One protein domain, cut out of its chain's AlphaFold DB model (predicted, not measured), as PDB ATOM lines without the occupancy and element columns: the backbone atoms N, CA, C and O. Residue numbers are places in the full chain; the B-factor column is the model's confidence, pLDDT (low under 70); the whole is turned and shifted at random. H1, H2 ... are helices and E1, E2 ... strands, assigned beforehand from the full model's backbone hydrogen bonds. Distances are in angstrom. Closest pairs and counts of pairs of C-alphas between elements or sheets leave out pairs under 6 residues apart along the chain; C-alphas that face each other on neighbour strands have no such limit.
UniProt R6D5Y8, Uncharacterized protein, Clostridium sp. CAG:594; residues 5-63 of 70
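What this domain is: This is residues 5 to 63 of the 70 residues of an uncharacterized protein of Clostridium sp. CAG:594 (UniProt R6D5Y8). A long two-stranded hairpin, E1 and E2, makes one end of an elongated model, and its tip, residues 10 to 15, sticks out free. Toward the other end the short helix H1 and the longer helix H2 sit apart from each other, with the winding stretch of residues 32 to 51, which holds no named element, joining them. The printed part has 59 residues, with E1, E2, H1 and H2 in that order; the sheet, order E1 - E2, is antiparallel, and the class is mixed, helices and strands, with under half of the residues in named elements. The whole is loose, with a radius of gyration of the C-alphas of 14.3 A, and spans 43 by 24 by 24 A.

How they stand to each other: E1, residues 5 to 11, and E2, residues 14 to 21, form a hairpin of antiparallel neighbours, with 169 degrees between their directions. The C-alphas of residues 6 and 19 face each other at 4.6 A. N 7 and O 18, 2.8 A apart, and N 16 and O 9, 2.8 A apart, are within hydrogen-bond range. H2, residues 52 to 61, is apart from both strands. H1, residues 28 to 31, is apart from E1 and from H2. In H2 every O i to N i+4 pair is within hydrogen-bond range; H1 is too short for such a pair.

Where its parts are: E1 begins at C-alpha 5, (39.217, -8.460, 29.503), and measures 20.2 A from first to last C-alpha. E2 measures 22.9 A. H1 has 4 residues, and H2 measures 14.2 A, ending at C-alpha 61, (35.085, 14.097, 25.058).

The domain as a whole: The two C-alphas farthest apart, those of Asp 12 and Asp 29, are 43.0 A apart. The printed part has no cut. The link from H1 to H2 is long, with 20 residues. The mean pLDDT of the printed part is 88.2, and no printed residue is under 70.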
ATOM      1  N   THR A   5      38.973  -7.755  28.239       85.38
ATOM      2  CA  THR A   5      39.217  -8.460  29.503       85.38
ATOM      3  C   THR A   5      38.802  -7.577  30.665       85.38
ATOM      4  O   THR A   5      39.197  -6.419  30.735       85.38
ATOM      5  N   TYR A   6      38.044  -8.133  31.606       84.94
ATOM      6  CA  TYR A   6      37.687  -7.451  32.845       84.94
ATOM      7  C   TYR A   6      38.299  -8.198  34.021       84.94
ATOM      8  O   TYR A   6      38.162  -9.417  34.117       84.94
ATOM      9  N   THR A   7      38.961  -7.473  34.917       88.19
ATOM     10  CA  THR A   7      39.380  -8.002  36.213       88.19
ATOM     11  C   THR A   7      38.584  -7.324  37.311       88.19
ATOM     12  O   THR A   7      38.362  -6.112  37.288       88.19
ATOM     13  N   TYR A   8      38.128  -8.133  38.260       90.69
ATOM     14  CA  TYR A   8      37.354  -7.687  39.407       90.69
ATOM     15  C   TYR A   8      38.199  -7.881  40.654       90.69
ATOM     16  O   TYR A   8      38.802  -8.936  40.851       90.69
ATOM     17  N   GLU A   9      38.234  -6.856  41.485       91.38
ATOM     18  CA  GLU A   9      38.912  -6.866  42.766       91.38
ATOM     19  C   GLU A   9      37.918  -6.367  43.812       91.38
ATOM     20  O   GLU A   9      37.392  -5.256  43.715       91.38
ATOM     21  N   THR A  10      37.617  -7.222  44.784       90.75
ATOM     22  CA  THR A  10      36.653  -6.944  45.849       90.75
ATOM     23  C   THR A  10      37.340  -7.068  47.196       90.75
ATOM     24  O   THR A  10      38.033  -8.051  47.454       90.75
ATOM     25  N   SER A  11      37.104  -6.093  48.061       90.69
ATOM     26  CA  SER A  11      37.517  -6.073  49.461       90.69
ATOM     27  C   SER A  11      36.338  -5.599  50.312       90.69
ATOM     28  O   SER A  11      35.334  -5.129  49.778       90.69
ATOM     29  N   ASP A  12      36.468  -5.661  51.634       93.44
ATOM     30  CA  ASP A  12      35.418  -5.249  52.573       93.44
ATOM     31  C   ASP A  12      35.015  -3.772  52.410       93.44
ATOM     32  O   ASP A  12      33.891  -3.395  52.728       93.44
ATOM     33  N   ASN A  13      35.917  -2.935  51.880       94.81
ATOM     34  CA  ASN A  13      35.727  -1.485  51.778       94.81
ATOM     35  C   ASN A  13      35.731  -0.939  50.343       94.81
ATOM     36  O   ASN A  13      35.527   0.259  50.152       94.81
ATOM     37  N   TYR A  14      36.000  -1.768  49.329       91.75
ATOM     38  CA  TYR A  14      35.985  -1.309  47.941       91.75
ATOM     39  C   TYR A  14      35.676  -2.419  46.944       91.75
ATOM     40  O   TYR A  14      35.978  -3.595  47.145       91.75
ATOM     41  N   VAL A  15      35.137  -1.987  45.810       93.12
ATOM     42  CA  VAL A  15      35.047  -2.775  44.587       93.12
ATOM     43  C   VAL A  15      35.779  -2.007  43.500       93.12
ATOM     44  O   VAL A  15      35.555  -0.812  43.307       93.12
ATOM     45  N   LYS A  16      36.660  -2.699  42.787       92.19
ATOM     46  CA  LYS A  16      37.404  -2.166  41.654       92.19
ATOM     47  C   LYS A  16      37.218  -3.092  40.462       92.19
ATOM     48  O   LYS A  16      37.345  -4.308  40.570       92.19
ATOM     49  N   VAL A  17      36.923  -2.493  39.315       88.50
ATOM     50  CA  VAL A  17      36.804  -3.191  38.036       88.50
ATOM     51  C   VAL A  17      37.820  -2.573  37.090       88.50
ATOM     52  O   VAL A  17      37.750  -1.376  36.822       88.50
ATOM     53  N   ASN A  18      38.771  -3.366  36.596       87.19
ATOM     54  CA  ASN A  18      39.681  -2.924  35.543       87.19
ATOM     55  C   ASN A  18      39.240  -3.537  34.220       87.19
ATOM     56  O   ASN A  18      39.116  -4.754  34.110       87.19
ATOM     57  N   GLY A  19      39.018  -2.691  33.219       85.62
ATOM     58  CA  GLY A  19      38.805  -3.117  31.843       85.62
ATOM     59  C   GLY A  19      40.089  -2.966  31.037       85.62
ATOM     60  O   GLY A  19      40.731  -1.918  31.084       85.62
ATOM     61  N   TYR A  20      40.434  -3.993  30.275       85.50
ATOM     62  CA  TYR A  20      41.495  -3.977  29.278       85.50
ATOM     63  C   TYR A  20      40.861  -4.145  27.905       85.50
ATOM     64  O   TYR A  20      40.138  -5.114  27.657       85.50
ATOM     65  N   LEU A  21      41.141  -3.179  27.036       84.25
ATOM     66  CA  LEU A  21      40.695  -3.151  25.654       84.25
ATOM     67  C   LEU A  21      41.912  -3.293  24.741       84.25
ATOM     68  O   LEU A  21      42.774  -2.417  24.730       84.25
ATOM     69  N   ASP A  22      41.942  -4.358  23.949       85.94
ATOM     70  CA  ASP A  22      42.905  -4.551  22.870       85.94
ATOM     71  C   ASP A  22      42.157  -4.722  21.546       85.94
ATOM     72  O   ASP A  22      41.742  -5.813  21.153       85.94
ATOM     73  N   PHE A  23      41.979  -3.599  20.856       81.00
ATOM     74  CA  PHE A  23      41.264  -3.533  19.587       81.00
ATOM     75  C   PHE A  23      42.026  -4.212  18.436       81.00
ATOM     76  O   PHE A  23      41.454  -4.421  17.368       81.00
ATOM     77  N   THR A  24      43.294  -4.597  18.617       82.69
ATOM     78  CA  THR A  24      44.033  -5.358  17.592       82.69
ATOM     79  C   THR A  24      43.586  -6.817  17.511       82.69
ATOM     80  O   THR A  24      43.796  -7.470  16.493       82.69
ATOM     81  N   LEU A  25      42.916  -7.313  18.554       87.12
ATOM     82  CA  LEU A  25      42.439  -8.693  18.655       87.12
ATOM     83  C   LEU A  25      40.985  -8.869  18.190       87.12
ATOM     84  O   LEU A  25      40.432  -9.964  18.297       87.12
ATOM     85  N   PHE A  26      40.342  -7.809  17.700       87.38
ATOM     86  CA  PHE A  26      38.953  -7.863  17.253       87.38
ATOM     87  C   PHE A  26      38.799  -8.489  15.872       87.38
ATOM     88  O   PHE A  26      39.526  -8.169  14.933       87.38
ATOM     89  N   ASN A  27      37.765  -9.322  15.731       89.12
ATOM     90  CA  ASN A  27      37.287  -9.754  14.426       89.12
ATOM     91  C   ASN A  27      36.391  -8.663  13.819       89.12
ATOM     92  O   ASN A  27      35.175  -8.639  14.028       89.12
ATOM     93  N   TYR A  28      36.999  -7.735  13.083       89.50
ATOM     94  CA  TYR A  28      36.266  -6.623  12.475       89.50
ATOM     95  C   TYR A  28      35.251  -7.064  11.418       89.50
ATOM     96  O   TYR A  28      34.213  -6.420  11.289       89.50
ATOM     97  N   ASP A  29      35.476  -8.198  10.747       92.06
ATOM     98  CA  ASP A  29      34.525  -8.743   9.771       92.06
ATOM     99  C   ASP A  29      33.203  -9.186  10.425       92.06
ATOM    100  O   ASP A  29      32.181  -9.316   9.745       92.06
ATOM    101  N   GLU A  30      33.204  -9.447  11.734       90.56
ATOM    102  CA  GLU A  30      31.996  -9.686  12.529       90.56
ATOM    103  C   GLU A  30      31.450  -8.390  13.130       90.56
ATOM    104  O   GLU A  30      30.249  -8.136  13.028       90.56
ATOM    105  N   ILE A  31      32.314  -7.541  13.705       89.19
ATOM    106  CA  ILE A  31      31.896  -6.273  14.327       89.19
ATOM    107  C   ILE A  31      31.169  -5.367  13.331       89.19
ATOM    108  O   ILE A  31      30.149  -4.770  13.674       89.19
ATOM    109  N   GLU A  32      31.670  -5.249  12.103       90.50
ATOM    110  CA  GLU A  32      31.116  -4.322  11.107       90.50
ATOM    111  C   GLU A  32      29.753  -4.766  10.562       90.50
ATOM    112  O   GLU A  32      29.023  -3.952   9.999       90.50
ATOM    113  N   LYS A  33      29.362  -6.026  10.787       92.94
ATOM    114  CA  LYS A  33      28.018  -6.531  10.464       92.94
ATOM    115  C   LYS A  33      26.987  -6.198  11.544       92.94
ATOM    116  O   LYS A  33      25.789  -6.321  11.297       92.94
ATOM    117  N   ILE A  34      27.428  -5.802  12.739       90.69
ATOM    118  CA  ILE A  34      26.543  -5.478  13.858       90.69
ATOM    119  C   ILE A  34      26.041  -4.042  13.697       90.69
ATOM    120  O   ILE A  34      26.827  -3.097  13.612       90.69
ATOM    121  N   ASN A  35      24.717  -3.859  13.718       91.56
ATOM    122  CA  ASN A  35      24.128  -2.529  13.840       91.56
ATOM    123  C   ASN A  35      24.336  -2.006  15.270       91.56
ATOM    124  O   ASN A  35      23.515  -2.244  16.154       91.56
ATOM    125  N   GLN A  36      25.439  -1.292  15.487       89.94
ATOM    126  CA  GLN A  36      25.825  -0.770  16.800       89.94
ATOM    127  C   GLN A  36      24.945   0.390  17.298       89.94
ATOM    128  O   GLN A  36      25.017   0.720  18.475       89.94
ATOM    129  N   GLU A  37      24.107   0.992  16.446       88.62
ATOM    130  CA  GLU A  37      23.110   1.974  16.902       88.62
ATOM    131  C   GLU A  37      21.929   1.279  17.585       88.62
ATOM    132  O   GLU A  37      21.436   1.746  18.609       88.62
ATOM    133  N   ALA A  38      21.505   0.133  17.045       92.50
ATOM    134  CA  ALA A  38      20.437  -0.681  17.624       92.50
ATOM    135  C   ALA A  38      20.937  -1.613  18.742       92.50
ATOM    136  O   ALA A  38      20.194  -1.903  19.678       92.50
ATOM    137  N   MET A  39      22.183  -2.091  18.649       88.62
ATOM    138  CA  MET A  39      22.809  -2.988  19.623       88.62
ATOM    139  C   MET A  39      24.248  -2.535  19.931       88.62
ATOM    140  O   MET A  39      25.205  -3.059  19.351       88.62
ATOM    141  N   PRO A  40      24.418  -1.546  20.828       85.94
ATOM    142  CA  PRO A  40      25.725  -0.986  21.144       85.94
ATOM    143  C   PRO A  40      26.642  -2.031  21.779       85.94
ATOM    144  O   PRO A  40      26.307  -2.636  22.794       85.94
ATOM    145  N   LEU A  41      27.829  -2.213  21.200       83.62
ATOM    146  CA  LEU A  41      28.885  -3.047  21.787       83.62
ATOM    147  C   LEU A  41      29.679  -2.293  22.861       83.62
ATOM    148  O   LEU A  41      30.270  -2.901  23.748       83.62
ATOM    149  N   SER A  42      29.724  -0.964  22.758       80.88
ATOM    150  CA  SER A  42      30.399  -0.079  23.701       80.88
ATOM    151  C   SER A  42      29.775   1.320  23.659       80.88
ATOM    152  O   SER A  42      28.946   1.604  22.795       80.88
ATOM    153  N   TYR A  43      30.196   2.204  24.567       78.75
ATOM    154  CA  TYR A  43      29.772   3.612  24.594       78.75
ATOM    155  C   TYR A  43      30.207   4.422  23.361       78.75
ATOM    156  O   TYR A  43      29.666   5.491  23.101       78.75
ATOM    157  N   PHE A  44      31.173   3.926  22.592       82.62
ATOM    158  CA  PHE A  44      31.613   4.509  21.330       82.62
ATOM    159  C   PHE A  44      31.569   3.455  20.218       82.62
ATOM    160  O   PHE A  44      31.668   2.250  20.459       82.62
ATOM    161  N   LYS A  45      31.432   3.902  18.969       85.19
ATOM    162  CA  LYS A  45      31.423   2.991  17.819       85.19
ATOM    163  C   LYS A  45      32.776   2.296  17.686       85.19
ATOM    164  O   LYS A  45      33.789   2.983  17.584       85.19
ATOM    165  N   ILE A  46      32.781   0.965  17.627       85.81
ATOM    166  CA  ILE A  46      33.971   0.159  17.331       85.81
ATOM    167  C   ILE A  46      34.006  -0.137  15.830       85.81
ATOM    168  O   ILE A  46      33.038  -0.656  15.275       85.81
ATOM    169  N   SER A  47      35.106   0.200  15.162       87.69
ATOM    170  CA  SER A  47      35.317  -0.062  13.732       87.69
ATOM    171  C   SER A  47      36.793  -0.303  13.438       87.69
ATOM    172  O   SER A  47      37.648   0.045  14.255       87.69
ATOM    173  N   ARG A  48      37.097  -0.860  12.258       89.25
ATOM    174  CA  ARG A  48      38.484  -1.135  11.844       89.25
ATOM    175  C   ARG A  48      39.364   0.111  11.742       89.25
ATOM    176  O   ARG A  48      40.580   0.015  11.843       89.25
ATOM    177  N   ASP A  49      38.738   1.269  11.546       86.75
ATOM    178  CA  ASP A  49      39.417   2.561  11.417       86.75
ATOM    179  C   ASP A  49      39.787   3.166  12.781       86.75
ATOM    180  O   ASP A  49      40.380   4.247  12.859       86.75
ATOM    181  N   MET A  50      39.418   2.502  13.880       86.50
ATOM    182  CA  MET A  50      39.735   2.972  15.215       86.50
ATOM    183  C   MET A  50      41.239   2.906  15.470       86.50
ATOM    184  O   MET A  50      41.898   1.885  15.312       86.50
ATOM    185  N   THR A  51      41.774   4.018  15.954       87.31
ATOM    186  CA  THR A  51      43.146   4.129  16.437       87.31
ATOM    187  C   THR A  51      43.143   4.486  17.917       87.31
ATOM    188  O   THR A  51      42.167   5.026  18.442       87.31
ATOM    189  N   TYR A  52      44.279   4.292  18.590       85.75
ATOM    190  CA  TYR A  52      44.463   4.794  19.954       85.75
ATOM    191  C   TYR A  52      44.152   6.299  20.065       85.75
ATOM    192  O   TYR A  52      43.535   6.744  21.029       85.75
ATOM    193  N   LYS A  53      44.526   7.089  19.048       89.00
ATOM    194  CA  LYS A  53      44.294   8.539  19.023       89.00
ATOM    195  C   LYS A  53      42.804   8.882  18.964       89.00
ATOM    196  O   LYS A  53      42.358   9.751  19.707       89.00
ATOM    197  N   THR A  54      42.043   8.214  18.096       88.56
ATOM    198  CA  THR A  54      40.596   8.450  17.969       88.56
ATOM    199  C   THR A  54      39.846   7.952  19.200       88.56
ATOM    200  O   THR A  54      38.958   8.642  19.689       88.56
ATOM    201  N   LEU A  55      40.246   6.802  19.752       86.00
ATOM    202  CA  LEU A  55      39.677   6.266  20.988       86.00
ATOM    203  C   LEU A  55      39.904   7.219  22.165       86.00
ATOM    204  O   LEU A  55      38.957   7.568  22.865       86.00
ATOM    205  N   LYS A  56      41.145   7.682  22.346       89.38
ATOM    206  CA  LYS A  56      41.491   8.656  23.383       89.38
ATOM    207  C   LYS A  56      40.636   9.919  23.268       89.38
ATOM    208  O   LYS A  56      40.068  10.343  24.267       89.38
ATOM    209  N   ALA A  57      40.518  10.483  22.065       89.81
ATOM    210  CA  ALA A  57      39.727  11.689  21.833       89.81
ATOM    211  C   ALA A  57      38.238  11.489  22.163       89.81
ATOM    212  O   ALA A  57      37.624  12.369  22.763       89.81
ATOM    213  N   ASN A  58      37.669  10.329  21.819       88.19
ATOM    214  CA  ASN A  58      36.288   9.995  22.170       88.19
ATOM    215  C   ASN A  58      36.108   9.898  23.691       88.19
ATOM    216  O   ASN A  58      35.210  10.524  24.235       88.19
ATOM    217  N   LEU A  59      36.989   9.173  24.386       88.12
ATOM    218  CA  LEU A  59      36.920   9.024  25.842       88.12
ATOM    219  C   LEU A  59      37.084  10.367  26.571       88.12
ATOM    220  O   LEU A  59      36.337  10.660  27.500       88.12
ATOM    221  N   GLU A  60      38.013  11.216  26.135       92.38
ATOM    222  CA  GLU A  60      38.202  12.545  26.732       92.38
ATOM    223  C   GLU A  60      36.991  13.460  26.503       92.38
ATOM    224  O   GLU A  60      36.620  14.216  27.401       92.38
ATOM    225  N   LYS A  61      36.328  13.361  25.343       90.94
ATOM    226  CA  LYS A  61      35.085  14.097  25.058       90.94
ATOM    227  C   LYS A  61      33.939  13.692  25.993       90.94
ATOM    228  O   LYS A  61      33.155  14.549  26.386       90.94
ATOM    229  N   GLU A  62      33.883  12.422  26.379       88.25
ATOM    230  CA  GLU A  62      32.913  11.889  27.348       88.25
ATOM    231  C   GLU A  62      33.306  12.173  28.815       88.25
ATOM    232  O   GLU A  62      32.628  11.740  29.744       88.25
ATOM    233  N   GLY A  63      34.400  12.911  29.053       90.81
ATOM    234  CA  GLY A  63      34.839  13.331  30.387       90.81
ATOM    235  C   GLY A  63      35.778  12.350  31.095       90.81
ATOM    236  O   GLY A  63      36.148  12.582  32.249       90.81
TER     237      GLY A  63